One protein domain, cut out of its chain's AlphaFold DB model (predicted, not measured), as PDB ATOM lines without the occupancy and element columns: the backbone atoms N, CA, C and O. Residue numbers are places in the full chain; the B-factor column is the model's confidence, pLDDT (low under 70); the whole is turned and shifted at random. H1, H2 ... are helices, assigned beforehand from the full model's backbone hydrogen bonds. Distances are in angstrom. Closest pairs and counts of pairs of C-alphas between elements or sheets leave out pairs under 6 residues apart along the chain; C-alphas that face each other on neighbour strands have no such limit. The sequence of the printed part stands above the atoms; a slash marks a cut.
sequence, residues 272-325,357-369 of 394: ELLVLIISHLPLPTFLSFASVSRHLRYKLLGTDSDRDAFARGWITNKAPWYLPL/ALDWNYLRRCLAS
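AT A GLANCE: This is residues 272 to 325 and 357 to 369 of the 394 residues of the protein "F-box domain-containing protein" of Fibularhizoctonia sp. CBS 109695 (UniProt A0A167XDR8). One longer helix, H4, runs nearest the middle, with H5 packed slantwise on it, while a short helical hairpin, H2 and H3, stands off to another side of H4 and meets it only at a corner, where the end of H3 turns into the start of H4. H1 lies over the gap between H2 and H4 with its last residues close to both, and the contacts of these first helices with H4 are few. The printed part has 67 residues, with five named helices in the order H1 H2 H3 H4 H5 and no named strand, and the class is all helix. The whole is compact, with a radius of gyration of the C-alphas of 11.6 A, and elongated, spanning 36 by 20 by 19 A.

HOW THE PARTS SIT: H1, residues 272 to 279, and H2, residues 283 to 291, are close but not clearly touching, with the closest C-alphas, those of Ile 278 and Phe 286, 6.2 A apart. H2 and H3, residues 294 to 301, form a hairpin: they touch, the closest C-alphas being those of Ala 290 and Arg 297, 4.5 A apart, and run opposite ways at a steep tilt of 40 degrees. H3 and H4, residues 304 to 318, only just touch, with 3 pairs of C-alphas within 8 A, and only at the corner; the closest C-alphas are those of Leu 301 and Arg 307, 5.1 A apart. H1 and H4 are close but not clearly touching, with the closest C-alphas, those of Ser 279 and Trp 314, 7.0 A apart. H4 touches H5, residues 360 to 368, at a steep tilt of 48 degrees, with the closest C-alphas, those of Asp 308 and Trp 360, 4.9 A apart. H5 is apart from H1, H2 and H3. In H1, H2, H3, H4 and H5 every O i to N i+4 pair is within hydrogen-bond range.

IN THESE COORDINATES: H1 begins at C-alpha 272 (28.316, 32.353, 77.168). H4, the longest helix, measures 20.4 A and ends at C-alpha 318 (32.024, 21.680, 92.352). H2 measures 12.2 A and H5 12.6 A, while H1 has 10.7 A and H3 10.1 A. H5 ends at C-alpha 368 (31.703, 5.150, 88.625).

THE WHOLE: The C-alphas farthest apart are those of Ser 293 and Leu 325, 36.7 A. Residues 326 to 356 are not printed, and C-alphas 325 and 357 stand 13.4 A apart across this cut. The links H1 to H2, H2 to H3 and H3 to H4 are tight, and H4 to H5 is the link across the cut. The mean pLDDT of the printed part is 87.5, and no printed residue is under 70.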
ATOM      1  N   GLU A 272      27.557  31.825  76.042       84.19
ATOM      2  CA  GLU A 272      28.316  32.353  77.168       84.19
ATOM      3  C   GLU A 272      27.435  32.482  78.417       84.19
ATOM      4  O   GLU A 272      27.838  32.103  79.514       84.19
ATOM      5  N   LEU A 273      26.197  32.956  78.247       88.44
ATOM      6  CA  LEU A 273      25.239  33.077  79.347       88.44
ATOM      7  C   LEU A 273      24.730  31.709  79.805       88.44
ATOM      8  O   LEU A 273      24.559  31.494  81.004       88.44
ATOM      9  N   LEU A 274      24.529  30.770  78.876       86.06
ATOM     10  CA  LEU A 274      24.192  29.393  79.234       86.06
ATOM     11  C   LEU A 274      25.316  28.745  80.044       86.06
ATOM     12  O   LEU A 274      25.022  28.146  81.072       86.06
ATOM     13  N   VAL A 275      26.579  28.918  79.640       82.69
ATOM     14  CA  VAL A 275      27.755  28.410  80.368       82.69
ATOM     15  C   VAL A 275      27.817  28.969  81.794       82.69
ATOM     16  O   VAL A 275      28.077  28.223  82.740       82.69
ATOM     17  N   LEU A 276      27.508  30.254  81.982       84.25
ATOM     18  CA  LEU A 276      27.422  30.846  83.317       84.25
ATOM     19  C   LEU A 276      26.298  30.214  84.144       84.25
ATOM     20  O   LEU A 276      26.542  29.793  85.271       84.25
ATOM     21  N   ILE A 277      25.093  30.070  83.585       87.25
ATOM     22  CA  ILE A 277      23.949  29.468  84.292       87.25
ATOM     23  C   ILE A 277      24.265  28.027  84.710       87.25
ATOM     24  O   ILE A 277      24.095  27.669  85.876       87.25
ATOM     25  N   ILE A 278      24.759  27.203  83.782       86.69
ATOM     26  CA  ILE A 278      25.038  25.787  84.053       86.69
ATOM     27  C   ILE A 278      26.184  25.590  85.047       86.69
ATOM     28  O   ILE A 278      26.179  24.587  85.753       86.69
ATOM     29  N   SER A 279      27.126  26.537  85.156       83.12
ATOM     30  CA  SER A 279      28.224  26.459  86.131       83.12
ATOM     31  C   SER A 279      27.731  26.456  87.587       83.12
ATOM     32  O   SER A 279      28.423  25.984  88.493       83.12
ATOM     33  N   HIS A 280      26.503  26.931  87.818       86.44
ATOM     34  CA  HIS A 280      25.850  26.913  89.121       86.44
ATOM     35  C   HIS A 280      24.974  25.676  89.361       86.44
ATOM     36  O   HIS A 280      24.541  25.467  90.494       86.44
ATOM     37  N   LEU A 281      24.722  24.843  88.345       88.12
ATOM     38  CA  LEU A 281      23.841  23.684  88.471       88.12
ATOM     39  C   LEU A 281      24.590  22.445  89.000       88.12
ATOM     40  O   LEU A 281      25.716  22.172  88.576       88.12
ATOM     41  N   PRO A 282      23.961  21.631  89.871       88.88
ATOM     42  CA  PRO A 282      24.428  20.277  90.151       88.88
ATOM     43  C   PRO A 282      24.470  19.431  88.874       88.88
ATOM     44  O   PRO A 282      23.643  19.614  87.976       88.88
ATOM     45  N   LEU A 283      25.382  18.456  88.811       89.56
ATOM     46  CA  LEU A 283      25.561  17.615  87.623       89.56
ATOM     47  C   LEU A 283      24.263  16.927  87.148       89.56
ATOM     48  O   LEU A 283      23.984  17.000  85.950       89.56
ATOM     49  N   PRO A 284      23.420  16.326  88.018       90.44
ATOM     50  CA  PRO A 284      22.162  15.717  87.577       90.44
ATOM     51  C   PRO A 284      21.196  16.730  86.955       90.44
ATOM     52  O   PRO A 284      20.544  16.438  85.951       90.44
ATOM     53  N   THR A 285      21.135  17.941  87.514       91.88
ATOM     54  CA  THR A 285      20.295  19.032  87.007       91.88
ATOM     55  C   THR A 285      20.809  19.535  85.666       91.88
ATOM     56  O   THR A 285      20.016  19.738  84.753       91.88
ATOM     57  N   PHE A 286      22.127  19.680  85.515       90.75
ATOM     58  CA  PHE A 286      22.749  20.030  84.243       90.75
ATOM     59  C   PHE A 286      22.464  18.982  83.159       90.75
ATOM     60  O   PHE A 286      22.026  19.336  82.067       90.75
ATOM     61  N   LEU A 287      22.656  17.695  83.464       90.31
ATOM     62  CA  LEU A 287      22.373  16.602  82.531       90.31
ATOM     63  C   LEU A 287      20.893  16.571  82.137       90.31
ATOM     64  O   LEU A 287      20.565  16.431  80.958       90.31
ATOM     65  N   SER A 288      20.003  16.771  83.112       91.81
ATOM     66  CA  SER A 288      18.563  16.878  82.874       91.81
ATOM     67  C   SER A 288      18.242  18.072  81.978       91.81
ATOM     68  O   SER A 288      17.531  17.914  80.989       91.81
ATOM     69  N   PHE A 289      18.833  19.239  82.248       89.75
ATOM     70  CA  PHE A 289      18.679  20.458  81.455       89.75
ATOM     71  C   PHE A 289      19.160  20.281  80.008       89.75
ATOM     72  O   PHE A 289      18.421  20.572  79.068       89.75
ATOM     73  N   ALA A 290      20.349  19.709  79.814       89.12
ATOM     74  CA  ALA A 290      20.868  19.370  78.493       89.12
ATOM     75  C   ALA A 290      19.995  18.328  77.777       89.12
ATOM     76  O   ALA A 290      20.007  18.238  76.552       89.12
ATOM     77  N   SER A 291      19.214  17.529  78.508       88.75
ATOM     78  CA  SER A 291      18.333  16.527  77.914       88.75
ATOM     79  C   SER A 291      16.986  17.077  77.426       88.75
ATOM     80  O   SER A 291      16.376  16.408  76.590       88.75
ATOM     81  N   VAL A 292      16.575  18.279  77.872       88.12
ATOM     82  CA  VAL A 292      15.260  18.904  77.595       88.12
ATOM     83  C   VAL A 292      14.988  19.063  76.101       88.12
ATOM     84  O   VAL A 292      13.861  18.859  75.654       88.12
ATOM     85  N   SER A 293      16.007  19.394  75.306       87.69
ATOM     86  CA  SER A 293      15.884  19.454  73.851       87.69
ATOM     87  C   SER A 293      17.151  18.968  73.158       87.69
ATOM     88  O   SER A 293      18.254  19.040  73.702       87.69
ATOM     89  N   ARG A 294      17.012  18.479  71.919       86.12
ATOM     90  CA  ARG A 294      18.168  18.082  71.095       86.12
ATOM     91  C   ARG A 294      19.087  19.269  70.805       86.12
ATOM     92  O   ARG A 294      20.298  19.083  70.757       86.12
ATOM     93  N   HIS A 295      18.518  20.466  70.643       85.62
ATOM     94  CA  HIS A 295      19.283  21.681  70.381       85.62
ATOM     95  C   HIS A 295      20.116  22.087  71.601       85.62
ATOM     96  O   HIS A 295      21.318  22.282  71.454       85.62
ATOM     97  N   LEU A 296      19.530  22.124  72.806       87.06
ATOM     98  CA  LEU A 296      20.278  22.376  74.046       87.06
ATOM     99  C   LEU A 296      21.345  21.309  74.282       87.06
ATOM    100  O   LEU A 296      22.476  21.642  74.622       87.06
ATOM    101  N   ARG A 297      21.024  20.032  74.037       87.56
ATOM    102  CA  ARG A 297      22.000  18.943  74.154       87.56
ATOM    103  C   ARG A 297      23.203  19.151  73.250       87.56
ATOM    104  O   ARG A 297      24.331  19.042  73.710       87.56
ATOM    105  N   TYR A 298      22.960  19.453  71.977       86.06
ATOM    106  CA  TYR A 298      24.019  19.707  71.003       86.06
ATOM    107  C   TYR A 298      24.814  20.967  71.358       86.06
ATOM    108  O   TYR A 298      26.035  20.976  71.303       86.06
ATOM    109  N   LYS A 299      24.131  22.018  71.799       86.44
ATOM    110  CA  LYS A 299      24.744  23.290  72.169       86.44
ATOM    111  C   LYS A 299      25.619  23.204  73.430       86.44
ATOM    112  O   LYS A 299      26.583  23.950  73.550       86.44
ATOM    113  N   LEU A 300      25.300  22.312  74.367       87.31
ATOM    114  CA  LEU A 300      26.028  22.161  75.635       87.31
ATOM    115  C   LEU A 300      27.034  21.004  75.640       87.31
ATOM    116  O   LEU A 300      28.032  21.065  76.348       87.31
ATOM    117  N   LEU A 301      26.747  19.927  74.905       86.69
ATOM    118  CA  LEU A 301      27.487  18.661  74.946       86.69
ATOM    119  C   LEU A 301      27.777  18.102  73.541       86.69
ATOM    120  O   LEU A 301      28.176  16.944  73.411       86.69
ATOM    121  N   GLY A 302      27.534  18.871  72.476       83.12
ATOM    122  CA  GLY A 302      27.637  18.387  71.097       83.12
ATOM    123  C   GLY A 302      29.070  18.102  70.666       83.12
ATOM    124  O   GLY A 302      29.310  17.087  70.016       83.12
ATOM    125  N   THR A 303      30.030  18.933  71.071       85.56
ATOM    126  CA  THR A 303      31.449  18.724  70.751       85.56
ATOM    127  C   THR A 303      32.202  18.093  71.922       85.56
ATOM    128  O   THR A 303      31.811  18.253  73.080       85.56
ATOM    129  N   ASP A 304      33.286  17.362  71.637       86.06
ATOM    130  CA  ASP A 304      34.172  16.837  72.691       86.06
ATOM    131  C   ASP A 304      34.782  17.988  73.508       86.06
ATOM    132  O   ASP A 304      34.784  17.945  74.735       86.06
ATOM    133  N   SER A 305      35.178  19.078  72.840       86.62
ATOM    134  CA  SER A 305      35.727  20.273  73.490       86.62
ATOM    135  C   SER A 305      34.770  20.883  74.519       86.62
ATOM    136  O   SER A 305      35.212  21.245  75.610       86.62
ATOM    137  N   ASP A 306      33.475  20.989  74.201       84.44
ATOM    138  CA  ASP A 306      32.474  21.538  75.126       84.44
ATOM    139  C   ASP A 306      32.267  20.620  76.333       84.44
ATOM    140  O   ASP A 306      32.241  21.082  77.476       84.44
ATOM    141  N   ARG A 307      32.184  19.304  76.090       87.38
ATOM    142  CA  ARG A 307      32.057  18.295  77.151       87.38
ATOM    143  C   ARG A 307      33.255  18.319  78.091       87.38
ATOM    144  O   ARG A 307      33.076  18.296  79.309       87.38
ATOM    145  N   ASP A 308      34.457  18.417  77.542       88.88
ATOM    146  CA  ASP A 308      35.687  18.444  78.323       88.88
ATOM    147  C   ASP A 308      35.861  19.775  79.060       88.88
ATOM    148  O   ASP A 308      36.324  19.799  80.200       88.88
ATOM    149  N   ALA A 309      35.460  20.898  78.455       86.62
ATOM    150  CA  ALA A 309      35.450  22.197  79.124       86.62
ATOM    151  C   ALA A 309      34.478  22.207  80.310       86.62
ATOM    152  O   ALA A 309      34.840  22.673  81.393       86.62
ATOM    153  N   PHE A 310      33.282  21.637  80.131       87.94
ATOM    154  CA  PHE A 310      32.335  21.445  81.221       87.94
ATOM    155  C   PHE A 310      32.912  20.530  82.308       87.94
ATOM    156  O   PHE A 310      32.869  20.898  83.479       87.94
ATOM    157  N   ALA A 311      33.478  19.373  81.945       89.56
ATOM    158  CA  ALA A 311      34.038  18.423  82.905       89.56
ATOM    159  C   ALA A 311      35.130  19.069  83.768       89.56
ATOM    160  O   ALA A 311      35.053  19.005  84.997       89.56
ATOM    161  N   ARG A 312      36.076  19.780  83.140       89.12
ATOM    162  CA  ARG A 312      37.102  20.569  83.836       89.12
ATOM    163  C   ARG A 312      36.484  21.591  84.781       89.12
ATOM    164  O   ARG A 312      36.803  21.601  85.965       89.12
ATOM    165  N   GLY A 313      35.575  22.425  84.272       88.06
ATOM    166  CA  GLY A 313      34.928  23.465  85.068       88.06
ATOM    167  C   GLY A 313      34.155  22.898  86.259       88.06
ATOM    168  O   GLY A 313      34.233  23.440  87.360       88.06
ATOM    169  N   TRP A 314      33.447  21.788  86.069       90.12
ATOM    170  CA  TRP A 314      32.672  21.150  87.123       90.12
ATOM    171  C   TRP A 314      33.569  20.507  88.186       90.12
ATOM    172  O   TRP A 314      33.369  20.755  89.372       90.12
ATOM    173  N   ILE A 315      34.601  19.758  87.783       91.25
ATOM    174  CA  ILE A 315      35.571  19.167  88.716       91.25
ATOM    175  C   ILE A 315      36.249  20.264  89.542       91.25
ATOM    176  O   ILE A 315      36.263  20.187  90.766       91.25
ATOM    177  N   THR A 316      36.748  21.324  88.902       88.81
ATOM    178  CA  THR A 316      37.456  22.400  89.605       88.81
ATOM    179  C   THR A 316      36.562  23.162  90.585       88.81
ATOM    180  O   THR A 316      37.014  23.488  91.677       88.81
ATOM    181  N   ASN A 317      35.309  23.452  90.220       87.75
ATOM    182  CA  ASN A 317      34.464  24.360  91.005       87.75
ATOM    183  C   ASN A 317      33.456  23.661  91.927       87.75
ATOM    184  O   ASN A 317      32.923  24.302  92.831       87.75
ATOM    185  N   LYS A 318      33.116  22.394  91.666       90.06
ATOM    186  CA  LYS A 318      32.024  21.680  92.352       90.06
ATOM    187  C   LYS A 318      32.430  20.327  92.927       90.06
ATOM    188  O   LYS A 318      31.765  19.877  93.850       90.06
ATOM    189  N   ALA A 319      33.473  19.692  92.396       92.12
ATOM    190  CA  ALA A 319      33.944  18.389  92.863       92.12
ATOM    191  C   ALA A 319      35.479  18.340  92.968       92.12
ATOM    192  O   ALA A 319      36.119  17.509  92.312       92.12
ATOM    193  N   PRO A 320      36.096  19.219  93.784       91.12
ATOM    194  CA  PRO A 320      37.553  19.305  93.903       91.12
ATOM    195  C   PRO A 320      38.193  17.999  94.400       91.12
ATOM    196  O   PRO A 320      39.353  17.719  94.098       91.12
ATOM    197  N   TRP A 321      37.429  17.134  95.072       91.19
ATOM    198  CA  TRP A 321      37.854  15.790  95.466       91.19
ATOM    199  C   TRP A 321      38.137  14.845  94.283       91.19
ATOM    200  O   TRP A 321      38.762  13.807  94.478       91.19
ATOM    201  N   TYR A 322      37.737  15.179  93.049       91.25
ATOM    202  CA  TYR A 322      38.142  14.444  91.841       91.25
ATOM    203  C   TYR A 322      39.461  14.941  91.243       91.25
ATOM    204  O   TYR A 322      39.941  14.350  90.278       91.25
ATOM    205  N   LEU A 323      40.088  15.988  91.779       88.62
ATOM    206  CA  LEU A 323      41.376  16.451  91.264       88.62
ATOM    207  C   LEU A 323      42.497  15.464  91.625       88.62
ATOM    208  O   LEU A 323      42.569  15.032  92.780       88.62
ATOM    209  N   PRO A 324      43.403  15.115  90.694       83.81
ATOM    210  CA  PRO A 324      44.638  14.419  91.022       83.81
ATOM    211  C   PRO A 324      45.520  15.318  91.877       83.81
ATOM    212  O   PRO A 324      46.148  16.246  91.377       83.81
ATOM    213  N   LEU A 325      45.513  15.076  93.189       76.38
ATOM    214  CA  LEU A 325      46.281  15.866  94.141       76.38
ATOM    215  C   LEU A 325      47.535  15.089  94.534       76.38
ATOM    216  O   LEU A 325      47.420  13.926  94.927       76.38
ATOM    217  N   ALA A 357      43.840  16.099  80.779       71.94
ATOM    218  CA  ALA A 357      43.393  14.749  81.136       71.94
ATOM    219  C   ALA A 357      42.086  14.713  81.956       71.94
ATOM    220  O   ALA A 357      41.514  13.640  82.150       71.94
ATOM    221  N   LEU A 358      41.600  15.865  82.439       83.81
ATOM    222  CA  LEU A 358      40.322  16.002  83.152       83.81
ATOM    223  C   LEU A 358      39.149  16.128  82.162       83.81
ATOM    224  O   LEU A 358      38.366  17.076  82.212       83.81
ATOM    225  N   ASP A 359      39.083  15.198  81.216       88.44
ATOM    226  CA  ASP A 359      38.081  15.159  80.154       88.44
ATOM    227  C   ASP A 359      36.720  14.623  80.647       88.44
ATOM    228  O   ASP A 359      36.531  14.226  81.806       88.44
ATOM    229  N   TRP A 360      35.725  14.608  79.761       88.81
ATOM    230  CA  TRP A 360      34.404  14.063  80.078       88.81
ATOM    231  C   TRP A 360      34.448  12.589  80.503       88.81
ATOM    232  O   TRP A 360      33.699  12.157  81.386       88.81
ATOM    233  N   ASN A 361      35.342  11.802  79.901       87.56
ATOM    234  CA  ASN A 361      35.500  10.390  80.232       87.56
ATOM    235  C   ASN A 361      36.104  10.205  81.627       87.56
ATOM    236  O   ASN A 361      35.710   9.291  82.348       87.56
ATOM    237  N   TYR A 362      37.025  11.069  82.040       89.19
ATOM    238  CA  TYR A 362      37.567  11.124  83.385       89.19
ATOM    239  C   TYR A 362      36.461  11.397  84.402       89.19
ATOM    240  O   TYR A 362      36.299  10.609  85.332       89.19
ATOM    241  N   LEU A 363      35.624  12.416  84.175       90.38
ATOM    242  CA  LEU A 363      34.473  12.687  85.042       90.38
ATOM    243  C   LEU A 363      33.548  11.463  85.152       90.38
ATOM    244  O   LEU A 363      33.204  11.045  86.258       90.38
ATOM    245  N   ARG A 364      33.190  10.836  84.023       89.38
ATOM    246  CA  ARG A 364      32.377   9.605  84.020       89.38
ATOM    247  C   ARG A 364      33.018   8.483  84.835       89.38
ATOM    248  O   ARG A 364      32.322   7.810  85.594       89.38
ATOM    249  N   ARG A 365      34.330   8.286  84.694       87.75
ATOM    250  CA  ARG A 365      35.079   7.285  85.460       87.75
ATOM    251  C   ARG A 365      35.100   7.595  86.951       87.75
ATOM    252  O   ARG A 365      34.932   6.679  87.748       87.75
ATOM    253  N   CYS A 366      35.269   8.858  87.337       90.12
ATOM    254  CA  CYS A 366      35.229   9.267  88.738       90.12
ATOM    255  C   CYS A 366      33.872   8.972  89.379       90.12
ATOM    256  O   CYS A 366      33.830   8.417  90.471       90.12
ATOM    257  N   LEU A 367      32.770   9.247  88.677       89.38
ATOM    258  CA  LEU A 367      31.416   8.957  89.165       89.38
ATOM    259  C   LEU A 367      31.166   7.448  89.361       89.38
ATOM    260  O   LEU A 367      30.421   7.047  90.255       89.38
ATOM    261  N   ALA A 368      31.800   6.607  88.540       86.38
ATOM    262  CA  ALA A 368      31.703   5.150  88.625       86.38
ATOM    263  C   ALA A 368      32.728   4.506  89.584       86.38
ATOM    264  O   ALA A 368      32.609   3.322  89.896       86.38
ATOM    265  N   SER A 369      33.737   5.251  90.044       88.44
ATOM    266  CA  SER A 369      34.850   4.717  90.835       88.44
ATOM    267  C   SER A 369      34.525   4.682  92.327       88.44
ATOM    268  O   SER A 369      34.217   5.712  92.926       88.44
TER     269      SER A 369